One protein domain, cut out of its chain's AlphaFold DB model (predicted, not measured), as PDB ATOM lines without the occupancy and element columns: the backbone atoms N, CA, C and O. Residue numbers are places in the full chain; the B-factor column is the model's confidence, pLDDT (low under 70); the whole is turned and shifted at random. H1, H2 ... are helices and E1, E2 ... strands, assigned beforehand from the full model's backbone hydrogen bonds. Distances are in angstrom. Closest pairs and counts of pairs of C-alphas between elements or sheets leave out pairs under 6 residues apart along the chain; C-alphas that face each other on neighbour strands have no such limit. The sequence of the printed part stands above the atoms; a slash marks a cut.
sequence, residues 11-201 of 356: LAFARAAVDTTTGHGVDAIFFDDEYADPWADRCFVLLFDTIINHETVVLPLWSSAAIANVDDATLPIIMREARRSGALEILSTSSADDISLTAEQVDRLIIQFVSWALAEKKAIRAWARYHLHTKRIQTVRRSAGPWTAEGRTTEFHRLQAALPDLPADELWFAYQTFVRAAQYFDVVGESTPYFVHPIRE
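AT A GLANCE: This is residues 11 to 201 of the 356 residues of an uncharacterized protein of Dactylosporangium sp. (UniProt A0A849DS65). A small parallel sheet, E1 E2 E3 in that order, lies toward one end, with H3 and H5 over one face; the long helix H10 runs from the sheet toward the other end and packs on H6 and H7 there, with H9 beside H6. H2 packs on H3 and H5. The printed part has 191 residues, with eleven named helices and three named strands in the order H1 E1 H2 H3 E2 H4 H5 E3 H6 H7 H8 H9 H10 H11, mostly helix. It is compact, with a radius of gyration of the C-alphas of 16.2 A, and spans 46 by 40 by 29 A.

HOW THE PARTS SIT: Look first at E1, residues 15 to 18, E2, 56 to 59, and E3, 88 to 90: N 58 and O 16 are 2.8 A apart, as are N 59 and O 89, both within hydrogen-bond range. On the same face are H3, residues 40 to 53, at a height of 10.4 A over the sheet, and H5, residues 77 to 84, at 9.2 A: two layers, helices on one face. H2, residues 20 to 27, touches H3, closest C-alphas Gly 25 and Ala 40, 4.5 A. With H4, residues 64 to 68, not on the sheet, E1, H2 H3, E2 and E2, H4 H5, E3 are strand-helix-strand units, parallel neighbour strands joined through helices, with right-handed crossovers. H1, residues 11 to 14, is only just not on the sheet, with 4 pairs of C-alphas within 10 A. Go on to the hub H10, residues 168 to 188, which only grazes the sheet with residues 184 to 188 and has a kink of 27 degrees near residue 182. It touches H6, residues 103 to 119, at a steep tilt of 57 degrees, closest C-alphas Phe 113 and Tyr 175, 6.6 A; H7, residues 121 to 133, at Ala 128 and Glu 170, 6.0 A; and H11, residues 198 to 201, at Phe 178 and Arg 200, 4.7 A. H9, residues 154 to 162, touches H6 at a shallow tilt of 19 degrees, closest C-alphas Val 114 and Leu 159, 6.1 A. H8, residues 135 to 141, only just touches H7, with 3 pairs of C-alphas within 8 A, and only at the corner. Every O i to N i+4 pair is within hydrogen-bond range in H2, H3, H4, H5, H6, H7 and H9, but 14 of 17 in H10 and 1 of 3 in H8, where 3 of 4 O i to N i+3 pairs are; H1 and H11 are too short for an O i to N i+4 pair.

IN THESE COORDINATES: Find C-alpha 15 at (55.334, 25.264, -13.250), where E1 begins. C-alpha 168 at (28.296, 33.774, -37.304) begins H10, 30.2 A long; H6 is 24.5 A, H3 19.9 A and H7 18.2 A. H11 ends at C-alpha 201, (36.553, 25.957, -18.608).

THE WHOLE: The C-alphas of Ser 85 and Thr 154, the two farthest apart, are 47.2 A apart. The printed part has no cut; the links H2 to H3, E3 to H6 and H8 to H9 are long. Residues 11 to 13 and 135 to 152 have pLDDT under 70.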
ATOM      1  N   LEU A  11      56.540  19.715  -7.158       49.78
ATOM      2  CA  LEU A  11      56.471  19.732  -8.625       49.78
ATOM      3  C   LEU A  11      55.239  20.483  -9.161       49.78
ATOM      4  O   LEU A  11      55.347  21.161 -10.181       49.78
ATOM      5  N   ALA A  12      54.098  20.416  -8.468       54.62
ATOM      6  CA  ALA A  12      52.869  21.109  -8.868       54.62
ATOM      7  C   ALA A  12      52.962  22.646  -8.763       54.62
ATOM      8  O   ALA A  12      52.195  23.345  -9.424       54.62
ATOM      9  N   PHE A  13      53.900  23.181  -7.971       65.50
ATOM     10  CA  PHE A  13      54.143  24.628  -7.839       65.50
ATOM     11  C   PHE A  13      55.362  25.126  -8.634       65.50
ATOM     12  O   PHE A  13      55.536  26.336  -8.793       65.50
ATOM     13  N   ALA A  14      56.176  24.227  -9.192       77.75
ATOM     14  CA  ALA A  14      57.312  24.609 -10.030       77.75
ATOM     15  C   ALA A  14      56.851  25.285 -11.332       77.75
ATOM     16  O   ALA A  14      57.425  26.273 -11.788       77.75
ATOM     17  N   ARG A  15      55.773  24.787 -11.941       87.69
ATOM     18  CA  ARG A  15      55.334  25.264 -13.250       87.69
ATOM     19  C   ARG A  15      53.822  25.340 -13.344       87.69
ATOM     20  O   ARG A  15      53.134  24.458 -12.856       87.69
ATOM     21  N   ALA A  16      53.318  26.363 -14.020       91.31
ATOM     22  CA  ALA A  16      51.916  26.478 -14.412       91.31
ATOM     23  C   ALA A  16      51.799  26.996 -15.842       91.31
ATOM     24  O   ALA A  16      52.770  27.503 -16.396       91.31
ATOM     25  N   ALA A  17      50.609  26.914 -16.425       92.44
ATOM     26  CA  ALA A  17      50.302  27.487 -17.723       92.44
ATOM     27  C   ALA A  17      49.110  28.444 -17.666       92.44
ATOM     28  O   ALA A  17      48.162  28.243 -16.905       92.44
ATOM     29  N   VAL A  18      49.148  29.462 -18.520       93.38
ATOM     30  CA  VAL A  18      48.052  30.408 -18.791       93.38
ATOM     31  C   VAL A  18      47.984  30.647 -20.291       93.38
ATOM     32  O   VAL A  18      48.993  30.517 -20.968       93.38
ATOM     33  N   ASP A  19      46.829  31.032 -20.827       90.56
ATOM     34  CA  ASP A  19      46.691  31.321 -22.259       90.56
ATOM     35  C   ASP A  19      46.452  32.805 -22.559       90.56
ATOM     36  O   ASP A  19      46.022  33.586 -21.707       90.56
ATOM     37  N   THR A  20      46.699  33.198 -23.811       89.19
ATOM     38  CA  THR A  20      46.555  34.588 -24.272       89.19
ATOM     39  C   THR A  20      45.144  35.144 -24.088       89.19
ATOM     40  O   THR A  20      44.995  36.348 -23.893       89.19
ATOM     41  N   THR A  21      44.104  34.300 -24.086       90.50
ATOM     42  CA  THR A  21      42.724  34.753 -23.843       90.50
ATOM     43  C   THR A  21      42.570  35.222 -22.401       90.50
ATOM     44  O   THR A  21      41.979  36.274 -22.178       90.50
ATOM     45  N   THR A  22      43.182  34.531 -21.431       92.62
ATOM     46  CA  THR A  22      43.272  35.009 -20.039       92.62
ATOM     47  C   THR A  22      43.924  36.384 -19.972       92.62
ATOM     48  O   THR A  22      43.380  37.281 -19.334       92.62
ATOM     49  N   GLY A  23      45.044  36.585 -20.671       92.19
ATOM     50  CA  GLY A  23      45.732  37.877 -20.697       92.19
ATOM     51  C   GLY A  23      44.885  38.995 -21.311       92.19
ATOM     52  O   GLY A  23      44.818  40.083 -20.747       92.19
ATOM     53  N   HIS A  24      44.172  38.725 -22.409       90.38
ATOM     54  CA  HIS A  24      43.223  39.685 -22.980       90.38
ATOM     55  C   HIS A  24      42.067  40.004 -22.024       90.38
ATOM     56  O   HIS A  24      41.639  41.155 -21.975       90.38
ATOM     57  N   GLY A  25      41.586  39.027 -21.252       92.19
ATOM     58  CA  GLY A  25      40.609  39.261 -20.190       92.19
ATOM     59  C   GLY A  25      41.149  40.207 -19.113       92.19
ATOM     60  O   GLY A  25      40.454  41.136 -18.716       92.19
ATOM     61  N   VAL A  26      42.409  40.042 -18.691       93.12
ATOM     62  CA  VAL A  26      43.053  40.953 -17.720       93.12
ATOM     63  C   VAL A  26      43.206  42.360 -18.287       93.12
ATOM     64  O   VAL A  26      42.919  43.332 -17.591       93.12
ATOM     65  N   ASP A  27      43.618  42.480 -19.551       90.31
ATOM     66  CA  ASP A  27      43.803  43.782 -20.191       90.31
ATOM     67  C   ASP A  27      42.518  44.626 -20.146       90.31
ATOM     68  O   ASP A  27      42.602  45.834 -19.942       90.31
ATOM     69  N   ALA A  28      41.334  44.003 -20.232       90.69
ATOM     70  CA  ALA A  28      40.042  44.693 -20.157       90.69
ATOM     71  C   ALA A  28      39.822  45.505 -18.863       90.69
ATOM     72  O   ALA A  28      38.954  46.367 -18.840       90.69
ATOM     73  N   ILE A  29      40.598  45.278 -17.797       90.62
ATOM     74  CA  ILE A  29      40.507  46.063 -16.551       90.62
ATOM     75  C   ILE A  29      41.218  47.416 -16.662       90.62
ATOM     76  O   ILE A  29      40.874  48.363 -15.950       90.62
ATOM     77  N   PHE A  30      42.237  47.520 -17.517       88.00
ATOM     78  CA  PHE A  30      43.050  48.736 -17.632       88.00
ATOM     79  C   PHE A  30      42.527  49.716 -18.673       88.00
ATOM     80  O   PHE A  30      42.992  50.854 -18.722       88.00
ATOM     81  N   PHE A  31      41.592  49.278 -19.509       83.56
ATOM     82  CA  PHE A  31      41.023  50.081 -20.575       83.56
ATOM     83  C   PHE A  31      39.557  50.342 -20.280       83.56
ATOM     84  O   PHE A  31      38.792  49.414 -20.031       83.56
ATOM     85  N   ASP A  32      39.181  51.618 -20.302       74.00
ATOM     86  CA  ASP A  32      37.790  52.050 -20.184       74.00
ATOM     87  C   ASP A  32      37.106  51.886 -21.551       74.00
ATOM     88  O   ASP A  32      36.817  52.847 -22.265       74.00
ATOM     89  N   ASP A  33      36.987  50.626 -21.973       76.81
ATOM     90  CA  ASP A  33      36.340  50.232 -23.217       76.81
ATOM     91  C   ASP A  33      34.821  50.103 -22.964       76.81
ATOM     92  O   ASP A  33      34.391  49.532 -21.962       76.81
ATOM     93  N   GLU A  34      33.985  50.580 -23.899       80.94
ATOM     94  CA  GLU A  34      32.513  50.421 -23.836       80.94
ATOM     95  C   GLU A  34      32.106  48.942 -23.681       80.94
ATOM     96  O   GLU A  34      31.090  48.600 -23.071       80.94
ATOM     97  N   TYR A  35      32.940  48.058 -24.227       84.56
ATOM     98  CA  TYR A  35      32.811  46.617 -24.136       84.56
ATOM     99  C   TYR A  35      33.985  46.072 -23.331       84.56
ATOM    100  O   TYR A  35      35.133  46.231 -23.732       84.56
ATOM    101  N   ALA A  36      33.691  45.378 -22.236       86.69
ATOM    102  CA  ALA A  36      34.684  44.685 -21.428       86.69
ATOM    103  C   ALA A  36      34.457  43.172 -21.484       86.69
ATOM    104  O   ALA A  36      33.329  42.702 -21.685       86.69
ATOM    105  N   ASP A  37      35.525  42.405 -21.268       92.06
ATOM    106  CA  ASP A  37      35.392  40.972 -21.041       92.06
ATOM    107  C   ASP A  37      34.496  40.734 -19.805       92.06
ATOM    108  O   ASP A  37      34.778  41.277 -18.733       92.06
ATOM    109  N   PRO A  38      33.418  39.930 -19.899       93.44
ATOM    110  CA  PRO A  38      32.518  39.694 -18.767       93.44
ATOM    111  C   PRO A  38      33.181  38.934 -17.608       93.44
ATOM    112  O   PRO A  38      32.584  38.801 -16.537       93.44
ATOM    113  N   TRP A  39      34.390  38.418 -17.817       94.00
ATOM    114  CA  TRP A  39      35.188  37.697 -16.841       94.00
ATOM    115  C   TRP A  39      36.514  38.381 -16.507       94.00
ATOM    116  O   TRP A  39      37.347  37.752 -15.853       94.00
ATOM    117  N   ALA A  40      36.701  39.649 -16.882       93.19
ATOM    118  CA  ALA A  40      37.954  40.380 -16.689       93.19
ATOM    119  C   ALA A  40      38.520  40.242 -15.261       93.19
ATOM    120  O   ALA A  40      39.655  39.796 -15.074       93.19
ATOM    121  N   ASP A  41      37.687  40.489 -14.245       92.62
ATOM    122  CA  ASP A  41      38.023  40.334 -12.822       92.62
ATOM    123  C   ASP A  41      38.513  38.920 -12.475       92.62
ATOM    124  O   ASP A  41      39.479  38.735 -11.732       92.62
ATOM    125  N   ARG A  42      37.864  37.890 -13.027       91.69
ATOM    126  CA  ARG A  42      38.237  36.493 -12.782       91.69
ATOM    127  C   ARG A  42      39.566  36.161 -13.452       91.69
ATOM    128  O   ARG A  42      40.390  35.494 -12.833       91.69
ATOM    129  N   CYS A  43      39.787  36.642 -14.672       92.88
ATOM    130  CA  CYS A  43      41.055  36.491 -15.380       92.88
ATOM    131  C   CYS A  43      42.202  37.170 -14.638       92.88
ATOM    132  O   CYS A  43      43.279  36.591 -14.539       92.88
ATOM    133  N   PHE A  44      41.969  38.358 -14.080       93.75
ATOM    134  CA  PHE A  44      42.961  39.093 -13.295       93.75
ATOM    135  C   PHE A  44      43.390  38.316 -12.061       93.75
ATOM    136  O   PHE A  44      44.582  38.119 -11.832       93.75
ATOM    137  N   VAL A  45      42.409  37.837 -11.292       91.31
ATOM    138  CA  VAL A  45      42.669  37.026 -10.102       91.31
ATOM    139  C   VAL A  45      43.453  35.773 -10.476       91.31
ATOM    140  O   VAL A  45      44.490  35.514  -9.875       91.31
ATOM    141  N   LEU A  46      42.983  35.035 -11.489       90.44
ATOM    142  CA  LEU A  46      43.628  33.810 -11.957       90.44
ATOM    143  C   LEU A  46      45.073  34.071 -12.382       90.44
ATOM    144  O   LEU A  46      45.978  33.449 -11.843       90.44
ATOM    145  N   LEU A  47      45.304  35.017 -13.294       93.00
ATOM    146  CA  LEU A  47      46.633  35.277 -13.842       93.00
ATOM    147  C   LEU A  47      47.633  35.675 -12.754       93.00
ATOM    148  O   LEU A  47      48.748  35.155 -12.731       93.00
ATOM    149  N   PHE A  48      47.253  36.579 -11.851       93.19
ATOM    150  CA  PHE A  48      48.185  37.062 -10.837       93.19
ATOM    151  C   PHE A  48      48.411  36.082  -9.701       93.19
ATOM    152  O   PHE A  48      49.555  35.941  -9.271       93.19
ATOM    153  N   ASP A  49      47.391  35.340  -9.274       90.88
ATOM    154  CA  ASP A  49      47.625  34.243  -8.341       90.88
ATOM    155  C   ASP A  49      48.520  33.172  -8.977       90.88
ATOM    156  O   ASP A  49      49.430  32.676  -8.311       90.88
ATOM    157  N   THR A  50      48.348  32.858 -10.264       90.94
ATOM    158  CA  THR A  50      49.234  31.924 -10.969       90.94
ATOM    159  C   THR A  50      50.673  32.445 -11.016       90.94
ATOM    160  O   THR A  50      51.582  31.721 -10.616       90.94
ATOM    161  N   ILE A  51      50.891  33.700 -11.420       92.62
ATOM    162  CA  ILE A  51      52.227  34.317 -11.503       92.62
ATOM    163  C   ILE A  51      52.930  34.370 -10.141       92.62
ATOM    164  O   ILE A  51      54.130  34.106 -10.054       92.62
ATOM    165  N   ILE A  52      52.207  34.726  -9.079       91.62
ATOM    166  CA  ILE A  52      52.790  34.901  -7.744       91.62
ATOM    167  C   ILE A  52      53.138  33.552  -7.106       91.62
ATOM    168  O   ILE A  52      54.158  33.448  -6.426       91.62
ATOM    169  N   ASN A  53      52.314  32.523  -7.320       88.50
ATOM    170  CA  ASN A  53      52.443  31.251  -6.606       88.50
ATOM    171  C   ASN A  53      53.295  30.187  -7.307       88.50
ATOM    172  O   ASN A  53      53.601  29.189  -6.662       88.50
ATOM    173  N   HIS A  54      53.683  30.377  -8.573       88.50
ATOM    174  CA  HIS A  54      54.475  29.387  -9.314       88.50
ATOM    175  C   HIS A  54      55.881  29.897  -9.629       88.50
ATOM    176  O   HIS A  54      56.115  31.110  -9.724       88.50
ATOM    177  N   GLU A  55      56.843  28.980  -9.777       86.44
ATOM    178  CA  GLU A  55      58.214  29.355 -10.141       86.44
ATOM    179  C   GLU A  55      58.260  29.936 -11.556       86.44
ATOM    180  O   GLU A  55      58.680  31.086 -11.738       86.44
ATOM    181  N   THR A  56      57.705  29.197 -12.512       88.31
ATOM    182  CA  THR A  56      57.597  29.609 -13.912       88.31
ATOM    183  C   THR A  56      56.167  29.450 -14.407       88.31
ATOM    184  O   THR A  56      55.527  28.418 -14.201       88.31
ATOM    185  N   VAL A  57      55.656  30.462 -15.108       93.62
ATOM    186  CA  VAL A  57      54.399  30.355 -15.852       93.62
ATOM    187  C   VAL A  57      54.723  30.237 -17.332       93.62
ATOM    188  O   VAL A  57      55.495  31.031 -17.853       93.62
ATOM    189  N   VAL A  58      54.134  29.268 -18.025       94.88
ATOM    190  CA  VAL A  58      54.312  29.096 -19.465       94.88
ATOM    191  C   VAL A  58      53.074  29.507 -20.251       94.88
ATOM    192  O   VAL A  58      51.941  29.350 -19.800       94.88
ATOM    193  N   LEU A  59      53.308  30.029 -21.448       94.56
ATOM    194  CA  LEU A  59      52.293  30.471 -22.387       94.56
ATOM    195  C   LEU A  59      52.340  29.576 -23.635       94.56
ATOM    196  O   LEU A  59      53.234  29.768 -24.466       94.56
ATOM    197  N   PRO A  60      51.427  28.595 -23.790       93.00
ATOM    198  CA  PRO A  60      51.253  27.902 -25.058       93.00
ATOM    199  C   PRO A  60      50.690  28.869 -26.106       93.00
ATOM    200  O   PRO A  60      49.821  29.698 -25.816       93.00
ATOM    201  N   LEU A  61      51.190  28.755 -27.335       89.19
ATOM    202  CA  LEU A  61      50.747  29.562 -28.471       89.19
ATOM    203  C   LEU A  61      49.993  28.711 -29.490       89.19
ATOM    204  O   LEU A  61      50.133  27.487 -29.543       89.19
ATOM    205  N   TRP A  62      49.165  29.372 -30.300       83.75
ATOM    206  CA  TRP A  62      48.245  28.678 -31.200       83.75
ATOM    207  C   TRP A  62      48.956  27.931 -32.333       83.75
ATOM    208  O   TRP A  62      48.466  26.885 -32.732       83.75
ATOM    209  N   SER A  63      50.100  28.423 -32.825       84.38
ATOM    210  CA  SER A  63      50.830  27.813 -33.945       84.38
ATOM    211  C   SER A  63      52.340  27.946 -33.812       84.38
ATOM    212  O   SER A  63      52.850  28.869 -33.169       84.38
ATOM    213  N   SER A  64      53.073  27.079 -34.508       84.62
ATOM    214  CA  SER A  64      54.533  27.151 -34.615       84.62
ATOM    215  C   SER A  64      54.994  28.468 -35.256       84.62
ATOM    216  O   SER A  64      56.036  29.006 -34.891       84.62
ATOM    217  N   ALA A  65      54.195  29.048 -36.161       83.38
ATOM    218  CA  ALA A  65      54.473  30.364 -36.739       83.38
ATOM    219  C   ALA A  65      54.385  31.490 -35.696       83.38
ATOM    220  O   ALA A  65      55.200  32.414 -35.737       83.38
ATOM    221  N   ALA A  66      53.436  31.404 -34.756       83.31
ATOM    222  CA  ALA A  66      53.351  32.339 -33.638       83.31
ATOM    223  C   ALA A  66      54.544  32.184 -32.689       83.31
ATOM    224  O   ALA A  66      55.058  33.194 -32.235       83.31
ATOM    225  N   ILE A  67      55.025  30.957 -32.453       84.94
ATOM    226  CA  ILE A  67      56.247  30.691 -31.672       84.94
ATOM    227  C   ILE A  67      57.491  31.278 -32.354       84.94
ATOM    228  O   ILE A  67      58.320  31.906 -31.698       84.94
ATOM    229  N   ALA A  68      57.634  31.092 -33.667       82.88
ATOM    230  CA  ALA A  68      58.798  31.573 -34.409       82.88
ATOM    231  C   ALA A  68      58.856  33.107 -34.497       82.88
ATOM    232  O   ALA A  68      59.940  33.683 -34.538       82.88
ATOM    233  N   ASN A  69      57.694  33.762 -34.517       80.94
ATOM    234  CA  ASN A  69      57.564  35.202 -34.728       80.94
ATOM    235  C   ASN A  69      56.903  35.901 -33.538       80.94
ATOM    236  O   ASN A  69      56.121  36.832 -33.737       80.94
ATOM    237  N   VAL A  70      57.166  35.446 -32.308       81.25
ATOM    238  CA  VAL A  70      56.615  36.116 -31.126       81.25
ATOM    239  C   VAL A  70      57.134  37.546 -31.082       81.25
ATOM    240  O   VAL A  70      58.274  37.805 -30.693       81.25
ATOM    241  N   ASP A  71      56.244  38.472 -31.395       79.50
ATOM    242  CA  ASP A  71      56.424  39.885 -31.136       79.50
ATOM    243  C   ASP A  71      55.754  40.230 -29.800       79.50
ATOM    244  O   ASP A  71      54.554  40.013 -29.615       79.50
ATOM    245  N   ASP A  72      56.525  40.793 -28.868       78.75
ATOM    246  CA  ASP A  72      56.029  41.303 -27.585       78.75
ATOM    247  C   ASP A  72      54.857  42.281 -27.762       78.75
ATOM    248  O   ASP A  72      54.013  42.395 -26.873       78.75
ATOM    249  N   ALA A  73      54.777  42.986 -28.895       77.56
ATOM    250  CA  ALA A  73      53.669  43.884 -29.204       77.56
ATOM    251  C   ALA A  73      52.334  43.157 -29.446       77.56
ATOM    252  O   ALA A  73      51.278  43.777 -29.337       77.56
ATOM    253  N   THR A  74      52.369  41.858 -29.757       77.38
ATOM    254  CA  THR A  74      51.173  41.029 -29.995       77.38
ATOM    255  C   THR A  74      50.636  40.363 -28.730       77.38
ATOM    256  O   THR A  74      49.506  39.872 -28.725       77.38
ATOM    257  N   LEU A  75      51.416  40.370 -27.644       86.56
ATOM    258  CA  LEU A  75      50.995  39.840 -26.354       86.56
ATOM    259  C   LEU A  75      50.110  40.845 -25.600       86.56
ATOM    260  O   LEU A  75      50.323  42.058 -25.704       86.56
ATOM    261  N   PRO A  76      49.160  40.360 -24.773       89.31
ATOM    262  CA  PRO A  76      48.493  41.195 -23.780       89.31
ATOM    263  C   PRO A  76      49.513  41.957 -22.930       89.31
ATOM    264  O   PRO A  76      50.565  41.408 -22.585       89.31
ATOM    265  N   ILE A  77      49.214  43.206 -22.566       88.81
ATOM    266  CA  ILE A  77      50.201  44.103 -21.939       88.81
ATOM    267  C   ILE A  77      50.767  43.483 -20.668       88.81
ATOM    268  O   ILE A  77      51.983  43.461 -20.482       88.81
ATOM    269  N   ILE A  78      49.905  42.930 -19.818       88.44
ATOM    270  CA  ILE A  78      50.352  42.284 -18.584       88.44
ATOM    271  C   ILE A  78      51.211  41.050 -18.842       88.44
ATOM    272  O   ILE A  78      52.175  40.818 -18.114       88.44
ATOM    273  N   MET A  79      50.914  40.275 -19.885       91.50
ATOM    274  CA  MET A  79      51.732  39.115 -20.240       91.50
ATOM    275  C   MET A  79      53.110  39.532 -20.749       91.50
ATOM    276  O   MET A  79      54.101  38.893 -20.407       91.50
ATOM    277  N   ARG A  80      53.196  40.639 -21.494       91.06
ATOM    278  CA  ARG A  80      54.477  41.221 -21.903       91.06
ATOM    279  C   ARG A  80      55.309  41.654 -20.698       91.06
ATOM    280  O   ARG A  80      56.492  41.331 -20.634       91.06
ATOM    281  N   GLU A  81      54.712  42.353 -19.733       88.94
ATOM    282  CA  GLU A  81      55.454  42.763 -18.533       88.94
ATOM    283  C   GLU A  81      55.873  41.552 -17.678       88.94
ATOM    284  O   GLU A  81      57.009  41.499 -17.209       88.94
ATOM    285  N   ALA A  82      55.016  40.531 -17.549       89.81
ATOM    286  CA  ALA A  82      55.366  39.277 -16.878       89.81
ATOM    287  C   ALA A  82      56.502  38.522 -17.593       89.81
ATOM    288  O   ALA A  82      57.344  37.904 -16.945       89.81
ATOM    289  N   ARG A  83      56.562  38.586 -18.928       91.62
ATOM    290  CA  ARG A  83      57.662  38.001 -19.706       91.62
ATOM    291  C   ARG A  83      58.974  38.739 -19.457       91.62
ATOM    292  O   ARG A  83      59.995  38.106 -19.205       91.62
ATOM    293  N   ARG A  84      58.948  40.075 -19.465       89.94
ATOM    294  CA  ARG A  84      60.131  40.918 -19.208       89.94
ATOM    295  C   ARG A  84      60.734  40.703 -17.821       89.94
ATOM    296  O   ARG A  84      61.944  40.829 -17.676       89.94
ATOM    297  N   SER A  85      59.919  40.362 -16.824       85.06
ATOM    298  CA  SER A  85      60.386  40.042 -15.470       85.06
ATOM    299  C   SER A  85      60.794  38.575 -15.268       85.06
ATOM    300  O   SER A  85      61.140  38.186 -14.151       85.06
ATOM    301  N   GLY A  86      60.732  37.736 -16.310       88.81
ATOM    302  CA  GLY A  86      61.000  36.297 -16.200       88.81
ATOM    303  C   GLY A  86      59.950  35.542 -15.374       88.81
ATOM    304  O   GLY A  86      60.235  34.501 -14.783       88.81
ATOM    305  N   ALA A  87      58.739  36.089 -15.246       88.94
ATOM    306  CA  ALA A  87      57.611  35.406 -14.620       88.94
ATOM    307  C   ALA A  87      56.810  34.549 -15.604       88.94
ATOM    308  O   ALA A  87      56.180  33.574 -15.190       88.94
ATOM    309  N   LEU A  88      56.855  34.910 -16.885       93.44
ATOM    310  CA  LEU A  88      56.185  34.219 -17.974       93.44
ATOM    311  C   LEU A  88      57.189  33.826 -19.063       93.44
ATOM    312  O   LEU A  88      57.961  34.655 -19.539       93.44
ATOM    313  N   GLU A  89      57.123  32.583 -19.513       94.25
ATOM    314  CA  GLU A  89      57.900  32.053 -20.627       94.25
ATOM    315  C   GLU A  89      56.971  31.549 -21.725       94.25
ATOM    316  O   GLU A  89      55.838  31.142 -21.477       94.25
ATOM    317  N   ILE A  90      57.442  31.561 -22.964       92.94
ATOM    318  CA  ILE A  90      56.682  30.999 -24.079       92.94
ATOM    319  C   ILE A  90      57.040  29.534 -24.197       92.94
ATOM    320  O   ILE A  90      58.218  29.179 -24.205       92.94
ATOM    321  N   LEU A  91      56.025  28.684 -24.312       91.88
ATOM    322  CA  LEU A  91      56.253  27.276 -24.574       91.88
ATOM    323  C   LEU A  91      56.670  27.104 -26.036       91.88
ATOM    324  O   LEU A  91      55.841  27.142 -26.938       91.88
ATOM    325  N   SER A  92      57.975  26.971 -26.267       87.50
ATOM    326  CA  SER A  92      58.562  26.990 -27.611       87.50
ATOM    327  C   SER A  92      58.652  25.620 -28.285       87.50
ATOM    328  O   SER A  92      59.034  25.541 -29.448       87.50
ATOM    329  N   THR A  93      58.369  24.537 -27.560       86.12
ATOM    330  CA  THR A  93      58.573  23.158 -28.033       86.12
ATOM    331  C   THR A  93      57.403  22.607 -28.836       86.12
ATOM    332  O   THR A  93      57.592  21.680 -29.615       86.12
ATOM    333  N   SER A  94      56.202  23.138 -28.619       89.00
ATOM    334  CA  SER A  94      54.960  22.664 -29.226       89.00
ATOM    335  C   SER A  94      53.902  23.764 -29.198       89.00
ATOM    336  O   SER A  94      53.916  24.655 -28.346       89.00
ATOM    337  N   SER A  95      52.982  23.694 -30.150       89.00
ATOM    338  CA  SER A  95      51.865  24.612 -30.334       89.00
ATOM    339  C   SER A  95      50.543  23.855 -30.416       89.00
ATOM    340  O   SER A  95      50.523  22.640 -30.607       89.00
ATOM    341  N   ALA A  96      49.415  24.558 -30.287       86.69
ATOM    342  CA  ALA A  96      48.109  23.904 -30.402       86.69
ATOM    343  C   ALA A  96      47.860  23.270 -31.777       86.69
ATOM    344  O   ALA A  96      47.128  22.290 -31.854       86.69
ATOM    345  N   ASP A  97      48.444  23.813 -32.847       86.69
ATOM    346  CA  ASP A  97      48.330  23.246 -34.197       86.69
ATOM    347  C   ASP A  97      49.022  21.886 -34.343       86.69
ATOM    348  O   ASP A  97      48.651  21.111 -35.222       86.69
ATOM    349  N   ASP A  98      49.962  21.559 -33.454       87.06
ATOM    350  CA  ASP A  98      50.613  20.248 -33.436       87.06
ATOM    351  C   ASP A  98      49.695  19.159 -32.840       87.06
ATOM    352  O   ASP A  98      49.945  17.964 -33.012       87.06
ATOM    353  N   ILE A  99      48.604  19.551 -32.164       88.56
ATOM    354  CA  ILE A  99      47.626  18.637 -31.567       88.56
ATOM    355  C   ILE A  99      46.437  18.445 -32.506       88.56
ATOM    356  O   ILE A  99      45.594  19.330 -32.683       88.56
ATOM    357  N   SER A 100      46.334  17.243 -33.068       86.81
ATOM    358  CA  SER A 100      45.185  16.832 -33.877       86.81
ATOM    359  C   SER A 100      44.053  16.311 -32.994       86.81
ATOM    360  O   SER A 100      44.256  15.393 -32.204       86.81
ATOM    361  N   LEU A 101      42.851  16.862 -33.167       84.25
ATOM    362  CA  LEU A 101      41.633  16.356 -32.535       84.25
ATOM    363  C   LEU A 101      40.926  15.375 -33.474       84.25
ATOM    364  O   LEU A 101      40.828  15.631 -34.676       84.25
ATOM    365  N   THR A 102      40.401  14.273 -32.938       86.19
ATOM    366  CA  THR A 102      39.563  13.349 -33.713       86.19
ATOM    367  C   THR A 102      38.203  13.972 -34.021       86.19
ATOM    368  O   THR A 102      37.745  14.882 -33.323       86.19
ATOM    369  N   ALA A 103      37.515  13.453 -35.042       83.94
ATOM    370  CA  ALA A 103      36.159  13.888 -35.369       83.94
ATOM    371  C   ALA A 103      35.213  13.753 -34.160       83.94
ATOM    372  O   ALA A 103      34.470  14.683 -33.856       83.94
ATOM    373  N   GLU A 104      35.311  12.658 -33.394       85.75
ATOM    374  CA  GLU A 104      34.479  12.473 -32.201       85.75
ATOM    375  C   GLU A 104      34.784  13.505 -31.108       85.75
ATOM    376  O   GLU A 104      33.873  13.942 -30.407       85.75
ATOM    377  N   GLN A 105      36.049  13.905 -30.929       86.38
ATOM    378  CA  GLN A 105      36.412  14.957 -29.971       86.38
ATOM    379  C   GLN A 105      35.840  16.314 -30.396       86.38
ATOM    380  O   GLN A 105      35.273  17.028 -29.568       86.38
ATOM    381  N   VAL A 106      35.939  16.651 -31.683       85.00
ATOM    382  CA  VAL A 106      35.379  17.889 -32.245       85.00
ATOM    383  C   VAL A 106      33.857  17.934 -32.059       85.00
ATOM    384  O   VAL A 106      33.331  18.945 -31.581       85.00
ATOM    385  N   ASP A 107      33.165  16.826 -32.336       84.88
ATOM    386  CA  ASP A 107      31.716  16.687 -32.152       84.88
ATOM    387  C   ASP A 107      31.291  16.819 -30.680       84.88
ATOM    388  O   ASP A 107      30.294  17.474 -30.357       84.88
ATOM    389  N   ARG A 108      32.061  16.259 -29.742       87.06
ATOM    390  CA  ARG A 108      31.790  16.465 -28.310       87.06
ATOM    391  C   ARG A 108      31.972  17.928 -27.911       87.06
ATOM    392  O   ARG A 108      31.092  18.492 -27.255       87.06
ATOM    393  N   LEU A 109      33.060  18.565 -28.345       88.25
ATOM    394  CA  LEU A 109      33.354  19.961 -28.019       88.25
ATOM    395  C   LEU A 109      32.305  20.925 -28.586       88.25
ATOM    396  O   LEU A 109      31.931  21.879 -27.903       88.25
ATOM    397  N   ILE A 110      31.785  20.692 -29.799       89.06
ATOM    398  CA  ILE A 110      30.738  21.558 -30.370       89.06
ATOM    399  C   ILE A 110      29.423  21.436 -29.596       89.06
ATOM    400  O   ILE A 110      28.804  22.455 -29.288       89.06
ATOM    401  N   ILE A 111      29.026  20.222 -29.197       88.62
ATOM    402  CA  ILE A 111      27.823  19.998 -28.383       88.62
ATOM    403  C   ILE A 111      27.966  20.672 -27.011       88.62
ATOM    404  O   ILE A 111      27.033  21.339 -26.548       88.62
ATOM    405  N   GLN A 112      29.129  20.531 -26.369       90.00
ATOM    406  CA  GLN A 112      29.425  21.159 -25.079       90.00
ATOM    407  C   GLN A 112      29.391  22.686 -25.176       90.00
ATOM    408  O   GLN A 112      28.687  23.334 -24.395       90.00
ATOM    409  N   PHE A 113      30.086  23.256 -26.164       91.62
ATOM    410  CA  PHE A 113      30.118  24.697 -26.390       91.62
ATOM    411  C   PHE A 113      28.719  25.256 -26.650       91.62
ATOM    412  O   PHE A 113      28.313  26.202 -25.979       91.62
ATOM    413  N   VAL A 114      27.951  24.657 -27.569       92.19
ATOM    414  CA  VAL A 114      26.589  25.111 -27.892       92.19
ATOM    415  C   VAL A 114      25.687  25.037 -26.664       92.19
ATOM    416  O   VAL A 114      24.992  26.005 -26.350       92.19
ATOM    417  N   SER A 115      25.715  23.921 -25.934       91.69
ATOM    418  CA  SER A 115      24.899  23.742 -24.728       91.69
ATOM    419  C   SER A 115      25.212  24.796 -23.668       91.69
ATOM    420  O   SER A 115      24.298  25.391 -23.092       91.69
ATOM    421  N   TRP A 116      26.498  25.067 -23.440       92.19
ATOM    422  CA  TRP A 116      26.944  26.084 -22.498       92.19
ATOM    423  C   TRP A 116      26.611  27.508 -22.972       92.19
ATOM    424  O   TRP A 116      26.030  28.281 -22.212       92.19
ATOM    425  N   ALA A 117      26.887  27.848 -24.230       92.62
ATOM    426  CA  ALA A 117      26.612  29.168 -24.797       92.62
ATOM    427  C   ALA A 117      25.109  29.503 -24.789       92.62
ATOM    428  O   ALA A 117      24.719  30.647 -24.552       92.62
ATOM    429  N   LEU A 118      24.247  28.499 -24.986       93.56
ATOM    430  CA  LEU A 118      22.796  28.645 -24.855       93.56
ATOM    431  C   LEU A 118      22.339  28.882 -23.409       93.56
ATOM    432  O   LEU A 118      21.307  29.530 -23.216       93.56
ATOM    433  N   ALA A 119      23.069  28.375 -22.413       92.50
ATOM    434  CA  ALA A 119      22.811  28.650 -21.001       92.50
ATOM    435  C   ALA A 119      23.346  30.035 -20.585       92.50
ATOM    436  O   ALA A 119      22.667  30.766 -19.869       92.50
ATOM    437  N   GLU A 120      24.510  30.435 -21.104       92.94
ATOM    438  CA  GLU A 120      25.224  31.669 -20.745       92.94
ATOM    439  C   GLU A 120      25.145  32.757 -21.828       92.94
ATOM    440  O   GLU A 120      26.100  33.499 -22.073       92.94
ATOM    441  N   LYS A 121      23.984  32.899 -22.482       94.00
ATOM    442  CA  LYS A 121      23.798  33.812 -23.630       94.00
ATOM    443  C   LYS A 121      24.288  35.236 -23.373       94.00
ATOM    444  O   LYS A 121      24.813  35.882 -24.274       94.00
ATOM    445  N   LYS A 122      24.080  35.754 -22.155       93.06
ATOM    446  CA  LYS A 122      24.512  37.110 -21.780       93.06
ATOM    447  C   LYS A 122      26.038  37.224 -21.785       93.06
ATOM    448  O   LYS A 122      26.557  38.198 -22.321       93.06
ATOM    449  N   ALA A 123      26.731  36.240 -21.217       92.06
ATOM    450  CA  ALA A 123      28.183  36.246 -21.144       92.06
ATOM    451  C   ALA A 123      28.805  36.067 -22.533       92.06
ATOM    452  O   ALA A 123      29.673  36.846 -22.908       92.06
ATOM    453  N   ILE A 124      28.286  35.140 -23.349       92.19
ATOM    454  CA  ILE A 124      28.770  34.967 -24.726       92.19
ATOM    455  C   ILE A 124      28.574  36.220 -25.578       92.19
ATOM    456  O   ILE A 124      29.484  36.598 -26.309       92.19
ATOM    457  N   ARG A 125      27.441  36.917 -25.451       93.06
ATOM    458  CA  ARG A 125      27.245  38.205 -26.135       93.06
ATOM    459  C   ARG A 125      28.246  39.262 -25.700       93.06
ATOM    460  O   ARG A 125      28.800  39.943 -26.555       93.06
ATOM    461  N   ALA A 126      28.452  39.419 -24.394       91.81
ATOM    462  CA  ALA A 126      29.399  40.399 -23.874       91.81
ATOM    463  C   ALA A 126      30.823  40.102 -24.365       91.81
ATOM    464  O   ALA A 126      31.481  40.990 -24.899       91.81
ATOM    465  N   TRP A 127      31.246  38.838 -24.287       91.56
ATOM    466  CA  TRP A 127      32.551  38.392 -24.768       91.56
ATOM    467  C   TRP A 127      32.722  38.602 -26.278       91.56
ATOM    468  O   TRP A 127      33.713  39.183 -26.714       91.56
ATOM    469  N   ALA A 128      31.730  38.207 -27.084       89.38
ATOM    470  CA  ALA A 128      31.770  38.395 -28.532       89.38
ATOM    471  C   ALA A 128      31.879  39.881 -28.903       89.38
ATOM    472  O   ALA A 128      32.695  40.245 -29.740       89.38
ATOM    473  N   ARG A 129      31.120  40.764 -28.241       89.00
ATOM    474  CA  ARG A 129      31.212  42.215 -28.473       89.00
ATOM    475  C   ARG A 129      32.567  42.781 -28.058       89.00
ATOM    476  O   ARG A 129      33.131  43.574 -28.804       89.00
ATOM    477  N   TYR A 130      33.109  42.351 -26.919       89.19
ATOM    478  CA  TYR A 130      34.454  42.735 -26.494       89.19
ATOM    479  C   TYR A 130      35.494  42.399 -27.573       89.19
ATOM    480  O   TYR A 130      36.236  43.276 -28.018       89.19
ATOM    481  N   HIS A 131      35.489  41.169 -28.084       85.44
ATOM    482  CA  HIS A 131      36.416  40.749 -29.137       85.44
ATOM    483  C   HIS A 131      36.142  41.408 -30.501       85.44
ATOM    484  O   HIS A 131      37.089  41.685 -31.242       85.44
ATOM    485  N   LEU A 132      34.880  41.722 -30.811       80.94
ATOM    486  CA  LEU A 132      34.497  42.446 -32.023       80.94
ATOM    487  C   LEU A 132      34.986  43.897 -31.998       80.94
ATOM    488  O   LEU A 132      35.410  44.402 -33.027       80.94
ATOM    489  N   HIS A 133      34.925  44.585 -30.860       78.62
ATOM    490  CA  HIS A 133      35.173  46.030 -30.798       78.62
ATOM    491  C   HIS A 133      36.586  46.405 -30.344       78.62
ATOM    492  O   HIS A 133      37.029  47.534 -30.568       78.62
ATOM    493  N   THR A 134      37.346  45.462 -29.786       76.19
ATOM    494  CA  THR A 134      38.693  45.749 -29.290       76.19
ATOM    495  C   THR A 134      39.742  45.549 -30.388       76.19
ATOM    496  O   THR A 134      40.205  44.436 -30.645       76.19
ATOM    497  N   LYS A 135      40.184  46.654 -31.010       68.62
ATOM    498  CA  LYS A 135      41.176  46.661 -32.111       68.62
ATOM    499  C   LYS A 135      42.445  45.848 -31.817       68.62
ATOM    500  O   LYS A 135      42.954  45.185 -32.716       68.62
ATOM    501  N   ARG A 136      42.931  45.857 -30.566       68.12
ATOM    502  CA  ARG A 136      44.131  45.099 -30.150       68.12
ATOM    503  C   ARG A 136      43.972  43.586 -30.344       68.12
ATOM    504  O   ARG A 136      44.940  42.907 -30.656       68.12
ATOM    505  N   ILE A 137      42.746  43.076 -30.220       69.19
ATOM    506  CA  ILE A 137      42.440  41.647 -30.338       69.19
ATOM    507  C   ILE A 137      42.117  41.255 -31.787       69.19
ATOM    508  O   ILE A 137      42.421  40.146 -32.223       69.19
ATOM    509  N   GLN A 138      41.562  42.175 -32.579       65.44
ATOM    510  CA  GLN A 138      41.249  41.917 -33.988       65.44
ATOM    511  C   GLN A 138      42.487  41.563 -34.831       65.44
ATOM    512  O   GLN A 138      42.386  40.746 -35.746       65.44
ATOM    513  N   THR A 139      43.654  42.139 -34.526       60.38
ATOM    514  CA  THR A 139      44.917  41.815 -35.215       60.38
ATOM    515  C   THR A 139      45.322  40.357 -34.990       60.38
ATOM    516  O   THR A 139      45.699  39.666 -35.932       60.38
ATOM    517  N   VAL A 140      45.145  39.872 -33.760       58.38
ATOM    518  CA  VAL A 140      45.435  38.498 -33.319       58.38
ATOM    519  C   VAL A 140      44.453  37.479 -33.917       58.38
ATOM    520  O   VAL A 140      44.816  36.345 -34.225       58.38
ATOM    521  N   ARG A 141      43.203  37.885 -34.162       61.09
ATOM    522  CA  ARG A 141      42.171  37.020 -34.755       61.09
ATOM    523  C   ARG A 141      42.503  36.567 -36.181       61.09
ATOM    524  O   ARG A 141      42.137  35.460 -36.567       61.09
ATOM    525  N   ARG A 142      43.208  37.389 -36.965       51.97
ATOM    526  CA  ARG A 142      43.534  37.087 -38.373       51.97
ATOM    527  C   ARG A 142      44.578  35.977 -38.534       51.97
ATOM    528  O   ARG A 142      44.630  35.357 -39.590       51.97
ATOM    529  N   SER A 143      45.373  35.707 -37.501       49.38
ATOM    530  CA  SER A 143      46.433  34.691 -37.511       49.38
ATOM    531  C   SER A 143      45.998  33.310 -37.014       49.38
ATOM    532  O   SER A 143      46.779  32.372 -37.132       49.38
ATOM    533  N   ALA A 144      44.778  33.160 -36.485       50.03
ATOM    534  CA  ALA A 144      44.291  31.888 -35.934       50.03
ATOM    535  C   ALA A 144      44.008  30.803 -36.999       50.03
ATOM    536  O   ALA A 144      43.787  29.648 -36.637       50.03
ATOM    537  N   GLY A 145      44.050  31.163 -38.290       47.78
ATOM    538  CA  GLY A 145      43.827  30.260 -39.420       47.78
ATOM    539  C   GLY A 145      42.363  29.800 -39.557       47.78
ATOM    540  O   GLY A 145      41.596  29.814 -38.593       47.78
ATOM    541  N   PRO A 146      41.914  29.416 -40.761       45.56
ATOM    542  CA  PRO A 146      40.581  28.863 -40.936       45.56
ATOM    543  C   PRO A 146      40.561  27.407 -40.458       45.56
ATOM    544  O   PRO A 146      41.102  26.528 -41.119       45.56
ATOM    545  N   TRP A 147      39.888  27.126 -39.342       52.66
ATOM    546  CA  TRP A 147      39.356  25.779 -39.131       52.66
ATOM    547  C   TRP A 147      38.085  25.636 -39.964       52.66
ATOM    548  O   TRP A 147      37.069  26.294 -39.702       52.66
ATOM    549  N   THR A 148      38.180  24.812 -41.003       47.50
ATOM    550  CA  THR A 148      37.073  24.394 -41.854       47.50
ATOM    551  C   THR A 148      36.209  23.412 -41.072       47.50
ATOM    552  O   THR A 148      36.424  22.206 -41.127       47.50
ATOM    553  N   ALA A 149      35.202  23.907 -40.354       48.06
ATOM    554  CA  ALA A 149      34.023  23.081 -40.121       48.06
ATOM    555  C   ALA A 149      33.246  22.997 -41.430       48.06
ATOM    556  O   ALA A 149      32.256  23.703 -41.647       48.06
ATOM    557  N   GLU A 150      33.742  22.171 -42.345       42.66
ATOM    558  CA  GLU A 150      32.877  21.622 -43.375       42.66
ATOM    559  C   GLU A 150      31.736  20.902 -42.650       42.66
ATOM    560  O   GLU A 150      31.936  19.916 -41.949       42.66
ATOM    561  N   GLY A 151      30.546  21.500 -42.742       51.78
ATOM    562  CA  GLY A 151      29.372  21.121 -41.966       51.78
ATOM    563  C   GLY A 151      29.157  22.035 -40.763       51.78
ATOM    564  O   GLY A 151      29.497  21.694 -39.634       51.78
ATOM    565  N   ARG A 152      28.503  23.186 -40.983       62.06
ATOM    566  CA  ARG A 152      27.801  23.893 -39.903       62.06
ATOM    567  C   ARG A 152      26.796  22.907 -39.317       62.06
ATOM    568  O   ARG A 152      25.755  22.646 -39.915       62.06
ATOM    569  N   THR A 153      27.153  22.288 -38.200       72.81
ATOM    570  CA  THR A 153      26.318  21.261 -37.587       72.81
ATOM    571  C   THR A 153      24.962  21.862 -37.226       72.81
ATOM    572  O   THR A 153      24.829  23.067 -36.979       72.81
ATOM    573  N   THR A 154      23.932  21.019 -37.167       82.12
ATOM    574  CA  THR A 154      22.588  21.419 -36.723       82.12
ATOM    575  C   THR A 154      22.631  22.176 -35.388       82.12
ATOM    576  O   THR A 154      21.895  23.144 -35.195       82.12
ATOM    577  N   GLU A 155      23.547  21.800 -34.490       84.31
ATOM    578  CA  GLU A 155      23.742  22.471 -33.202       84.31
ATOM    579  C   GLU A 155      24.286  23.896 -33.344       84.31
ATOM    580  O   GLU A 155      23.813  24.810 -32.665       84.31
ATOM    581  N   PHE A 156      25.227  24.138 -34.261       85.50
ATOM    582  CA  PHE A 156      25.739  25.490 -34.474       85.50
ATOM    583  C   PHE A 156      24.673  26.413 -35.079       85.50
ATOM    584  O   PHE A 156      24.511  27.556 -34.648       85.50
ATOM    585  N   HIS A 157      23.871  25.899 -36.016       86.81
ATOM    586  CA  HIS A 157      22.719  26.628 -36.550       86.81
ATOM    587  C   HIS A 157      21.690  26.970 -35.469       86.81
ATOM    588  O   HIS A 157      21.158  28.082 -35.443       86.81
ATOM    589  N   ARG A 158      21.446  26.050 -34.532       90.06
ATOM    590  CA  ARG A 158      20.585  26.292 -33.372       90.06
ATOM    591  C   ARG A 158      21.132  27.400 -32.469       90.06
ATOM    592  O   ARG A 158      20.353  28.239 -32.011       90.06
ATOM    593  N   LEU A 159      22.442  27.428 -32.219       91.38
ATOM    594  CA  LEU A 159      23.077  28.509 -31.461       91.38
ATOM    595  C   LEU A 159      22.907  29.857 -32.168       91.38
ATOM    596  O   LEU A 159      22.488  30.826 -31.536       91.38
ATOM    597  N   GLN A 160      23.163  29.899 -33.477       90.88
ATOM    598  CA  GLN A 160      23.021  31.106 -34.290       90.88
ATOM    599  C   GLN A 160      21.581  31.639 -34.272       90.88
ATOM    600  O   GLN A 160      21.365  32.830 -34.063       90.88
ATOM    601  N   ALA A 161      20.581  30.764 -34.398       91.69
ATOM    602  CA  ALA A 161      19.174  31.151 -34.296       91.69
ATOM    603  C   ALA A 161      18.807  31.703 -32.904       91.69
ATOM    604  O   ALA A 161      17.943  32.568 -32.777       91.69
ATOM    605  N   ALA A 162      19.463  31.221 -31.845       93.00
ATOM    606  CA  ALA A 162      19.239  31.674 -30.474       93.00
ATOM    607  C   ALA A 162      19.983  32.975 -30.108       93.00
ATOM    608  O   ALA A 162      19.651  33.591 -29.085       93.00
ATOM    609  N   LEU A 163      20.978  33.365 -30.910       93.31
ATOM    610  CA  LEU A 163      21.817  34.557 -30.763       93.31
ATOM    611  C   LEU A 163      21.865  35.346 -32.091       93.31
ATOM    612  O   LEU A 163      22.948  35.557 -32.634       93.31
ATOM    613  N   PRO A 164      20.709  35.788 -32.630       92.81
ATOM    614  CA  PRO A 164      20.633  36.374 -33.972       92.81
ATOM    615  C   PRO A 164      21.341  37.733 -34.085       92.81
ATOM    616  O   PRO A 164      21.594  38.203 -35.188       92.81
ATOM    617  N   ASP A 165      21.643  38.371 -32.951       91.69
ATOM    618  CA  ASP A 165      22.364  39.638 -32.871       91.69
ATOM    619  C   ASP A 165      23.889  39.491 -32.993       91.69
ATOM    620  O   ASP A 165      24.586  40.499 -33.086       91.69
ATOM    621  N   LEU A 166      24.417  38.261 -32.988       89.25
ATOM    622  CA  LEU A 166      25.845  37.999 -33.143       89.25
ATOM    623  C   LEU A 166      26.166  37.475 -34.552       89.25
ATOM    624  O   LEU A 166      25.522  36.527 -35.013       89.25
ATOM    625  N   PRO A 167      27.191  38.031 -35.224       87.31
ATOM    626  CA  PRO A 167      27.694  37.478 -36.474       87.31
ATOM    627  C   PRO A 167      28.164  36.022 -36.313       87.31
ATOM    628  O   PRO A 167      28.704  35.626 -35.276       87.31
ATOM    629  N   ALA A 168      27.960  35.201 -37.346       84.75
ATOM    630  CA  ALA A 168      28.296  33.774 -37.304       84.75
ATOM    631  C   ALA A 168      29.797  33.527 -37.083       84.75
ATOM    632  O   ALA A 168      30.184  32.569 -36.420       84.75
ATOM    633  N   ASP A 169      30.634  34.402 -37.632       82.38
ATOM    634  CA  ASP A 169      32.084  34.401 -37.489       82.38
ATOM    635  C   ASP A 169      32.548  34.746 -36.065       82.38
ATOM    636  O   ASP A 169      33.601  34.260 -35.659       82.38
ATOM    637  N   GLU A 170      31.769  35.506 -35.282       85.00
ATOM    638  CA  GLU A 170      32.053  35.712 -33.850       85.00
ATOM    639  C   GLU A 170      31.759  34.465 -33.033       85.00
ATOM    640  O   GLU A 170      32.556  34.061 -32.188       85.00
ATOM    641  N   LEU A 171      30.618  33.827 -33.296       87.38
ATOM    642  CA  LEU A 171      30.278  32.563 -32.649       87.38
ATOM    643  C   LEU A 171      31.299  31.480 -33.008       87.38
ATOM    644  O   LEU A 171      31.649  30.659 -32.160       87.38
ATOM    645  N   TRP A 172      31.805  31.499 -34.245       85.00
ATOM    646  CA  TRP A 172      32.833  30.563 -34.686       85.00
ATOM    647  C   TRP A 172      34.164  30.836 -33.998       85.00
ATOM    648  O   TRP A 172      34.808  29.917 -33.506       85.00
ATOM    649  N   PHE A 173      34.547  32.104 -33.886       85.00
ATOM    650  CA  PHE A 173      35.747  32.504 -33.164       85.00
ATOM    651  C   PHE A 173      35.677  32.163 -31.660       85.00
ATOM    652  O   PHE A 173      36.654  31.675 -31.085       85.00
ATOM    653  N   ALA A 174      34.513  32.338 -31.026       89.44
ATOM    654  CA  ALA A 174      34.272  31.900 -29.650       89.44
ATOM    655  C   ALA A 174      34.436  30.380 -29.502       89.44
ATOM    656  O   ALA A 174      35.118  29.916 -28.586       89.44
ATOM    657  N   TYR A 175      33.869  29.605 -30.433       88.44
ATOM    658  CA  TYR A 175      34.033  28.153 -30.463       88.44
ATOM    659  C   TYR A 175      35.494  27.736 -30.679       88.44
ATOM    660  O   TYR A 175      36.000  26.876 -29.968       88.44
ATOM    661  N   GLN A 176      36.223  28.377 -31.594       85.56
ATOM    662  CA  GLN A 176      37.648  28.100 -31.785       85.56
ATOM    663  C   GLN A 176      38.447  28.377 -30.508       85.56
ATOM    664  O   GLN A 176      39.277  27.566 -30.105       85.56
ATOM    665  N   THR A 177      38.163  29.492 -29.829       87.56
ATOM    666  CA  THR A 177      38.797  29.834 -28.547       87.56
ATOM    667  C   THR A 177      38.539  28.751 -27.497       87.56
ATOM    668  O   THR A 177      39.448  28.386 -26.752       87.56
ATOM    669  N   PHE A 178      37.320  28.210 -27.468       89.12
ATOM    670  CA  PHE A 178      36.922  27.098 -26.613       89.12
ATOM    671  C   PHE A 178      37.688  25.807 -26.934       89.12
ATOM    672  O   PHE A 178      38.296  25.224 -26.043       89.12
ATOM    673  N   VAL A 179      37.729  25.391 -28.204       87.25
ATOM    674  CA  VAL A 179      38.428  24.171 -28.659       87.25
ATOM    675  C   VAL A 179      39.923  24.224 -28.359       87.25
ATOM    676  O   VAL A 179      40.505  23.240 -27.905       87.25
ATOM    677  N   ARG A 180      40.546  25.395 -28.537       86.69
ATOM    678  CA  ARG A 180      41.975  25.605 -28.257       86.69
ATOM    679  C   ARG A 180      42.346  25.312 -26.805       86.69
ATOM    680  O   ARG A 180      43.517  25.090 -26.529       86.69
ATOM    681  N   ALA A 181      41.390  25.310 -25.877       87.94
ATOM    682  CA  ALA A 181      41.635  24.899 -24.500       87.94
ATOM    683  C   ALA A 181      42.084  23.437 -24.398       87.94
ATOM    684  O   ALA A 181      43.045  23.159 -23.689       87.94
ATOM    685  N   ALA A 182      41.433  22.530 -25.137       86.31
ATOM    686  CA  ALA A 182      41.790  21.114 -25.152       86.31
ATOM    687  C   ALA A 182      43.196  20.915 -25.735       86.31
ATOM    688  O   ALA A 182      44.046  20.292 -25.112       86.31
ATOM    689  N   GLN A 183      43.489  21.561 -26.868       89.12
ATOM    690  CA  GLN A 183      44.815  21.484 -27.486       89.12
ATOM    691  C   GLN A 183      45.910  22.079 -26.590       89.12
ATOM    692  O   GLN A 183      46.987  21.506 -26.478       89.12
ATOM    693  N   TYR A 184      45.659  23.213 -25.924       90.31
ATOM    694  CA  TYR A 184      46.629  23.785 -24.983       90.31
ATOM    695  C   TYR A 184      46.868  22.894 -23.771       90.31
ATOM    696  O   TYR A 184      48.005  22.817 -23.314       90.31
ATOM    697  N   PHE A 185      45.838  22.218 -23.267       89.00
ATOM    698  CA  PHE A 185      45.994  21.261 -22.181       89.00
ATOM    699  C   PHE A 185      46.924  20.108 -22.583       89.00
ATOM    700  O   PHE A 185      47.876  19.823 -21.860       89.00
ATOM    701  N   ASP A 186      46.740  19.546 -23.779       88.44
ATOM    702  CA  ASP A 186      47.599  18.475 -24.302       88.44
ATOM    703  C   ASP A 186      49.037  18.957 -24.567       88.44
ATOM    704  O   ASP A 186      50.000  18.260 -24.250       88.44
ATOM    705  N   VAL A 187      49.202  20.179 -25.090       90.06
ATOM    706  CA  VAL A 187      50.514  20.819 -25.312       90.06
ATOM    707  C   VAL A 187      51.282  21.020 -24.005       90.06
ATOM    708  O   VAL A 187      52.496  20.823 -23.957       90.06
ATOM    709  N   VAL A 188      50.588  21.473 -22.963       90.12
ATOM    710  CA  VAL A 188      51.172  21.795 -21.657       90.12
ATOM    711  C   VAL A 188      51.472  20.524 -20.853       90.12
ATOM    712  O   VAL A 188      52.468  20.482 -20.126       90.12
ATOM    713  N   GLY A 189      50.652  19.487 -21.028       84.94
ATOM    714  CA  GLY A 189      50.775  18.189 -20.378       84.94
ATOM    715  C   GLY A 189      50.063  18.117 -19.026       84.94
ATOM    716  O   GLY A 189      50.007  19.086 -18.269       84.94
ATOM    717  N   GLU A 190      49.563  16.924 -18.691       81.50
ATOM    718  CA  GLU A 190      48.710  16.664 -17.517       81.50
ATOM    719  C   GLU A 190      49.353  17.021 -16.165       81.50
ATOM    720  O   GLU A 190      48.655  17.304 -15.193       81.50
ATOM    721  N   SER A 191      50.686  17.010 -16.088       79.81
ATOM    722  CA  SER A 191      51.436  17.318 -14.865       79.81
ATOM    723  C   SER A 191      51.590  18.814 -14.595       79.81
ATOM    724  O   SER A 191      52.014  19.184 -13.501       79.81
ATOM    725  N   THR A 192      51.268  19.674 -15.566       84.94
ATOM    726  CA  THR A 192      51.372  21.126 -15.419       84.94
ATOM    727  C   THR A 192      49.975  21.728 -15.258       84.94
ATOM    728  O   THR A 192      49.151  21.649 -16.169       84.94
ATOM    729  N   PRO A 193      49.691  22.385 -14.125       86.00
ATOM    730  CA  PRO A 193      48.437  23.088 -13.928       86.00
ATOM    731  C   PRO A 193      48.159  24.133 -15.005       86.00
ATOM    732  O   PRO A 193      48.935  25.072 -15.185       86.00
ATOM    733  N   TYR A 194      47.015  24.013 -15.675       88.12
ATOM    734  CA  TYR A 194      46.582  24.960 -16.698       88.12
ATOM    735  C   TYR A 194      45.418  25.827 -16.191       88.12
ATOM    736  O   TYR A 194      44.328  25.339 -15.883       88.12
ATOM    737  N   PHE A 195      45.663  27.136 -16.084       88.62
ATOM    738  CA  PHE A 195      44.706  28.139 -15.622       88.62
ATOM    739  C   PHE A 195      44.090  28.870 -16.816       88.62
ATOM    740  O   PHE A 195      44.652  29.819 -17.373       88.62
ATOM    741  N   VAL A 196      42.916  28.390 -17.218       88.88
ATOM    742  CA  VAL A 196      42.255  28.802 -18.459       88.88
ATOM    743  C   VAL A 196      41.344  30.010 -18.276       88.88
ATOM    744  O   VAL A 196      40.792  30.243 -17.197       88.88
ATOM    745  N   HIS A 197      41.110  30.744 -19.362       91.44
ATOM    746  CA  HIS A 197      40.059  31.760 -19.404       91.44
ATOM    747  C   HIS A 197      38.675  31.132 -19.127       91.44
ATOM    748  O   HIS A 197      38.397  30.051 -19.645       91.44
ATOM    749  N   PRO A 198      37.736  31.792 -18.423       89.06
ATOM    750  CA  PRO A 198      36.438  31.192 -18.085       89.06
ATOM    751  C   PRO A 198      35.596  30.685 -19.263       89.06
ATOM    752  O   PRO A 198      34.858  29.715 -19.100       89.06
ATOM    753  N   ILE A 199      35.744  31.273 -20.457       88.62
ATOM    754  CA  ILE A 199      35.136  30.749 -21.698       88.62
ATOM    755  C   ILE A 199      35.570  29.307 -22.007       88.62
ATOM    756  O   ILE A 199      34.790  28.544 -22.557       88.62
ATOM    757  N   ARG A 200      36.795  28.926 -21.636       88.12
ATOM    758  CA  ARG A 200      37.451  27.648 -21.948       88.12
ATOM    759  C   ARG A 200      37.170  26.553 -20.921       88.12
ATOM    760  O   ARG A 200      37.376  25.384 -21.209       88.12
ATOM    761  N   GLU A 201      36.685  26.902 -19.730       84.88
ATOM    762  CA  GLU A 201      36.553  25.957 -18.608       84.88
ATOM    763  C   GLU A 201      35.647  24.764 -18.898       84.88
ATOM    764  O   GLU A 201      35.805  23.716 -18.280       84.88
TER     765      GLU A 201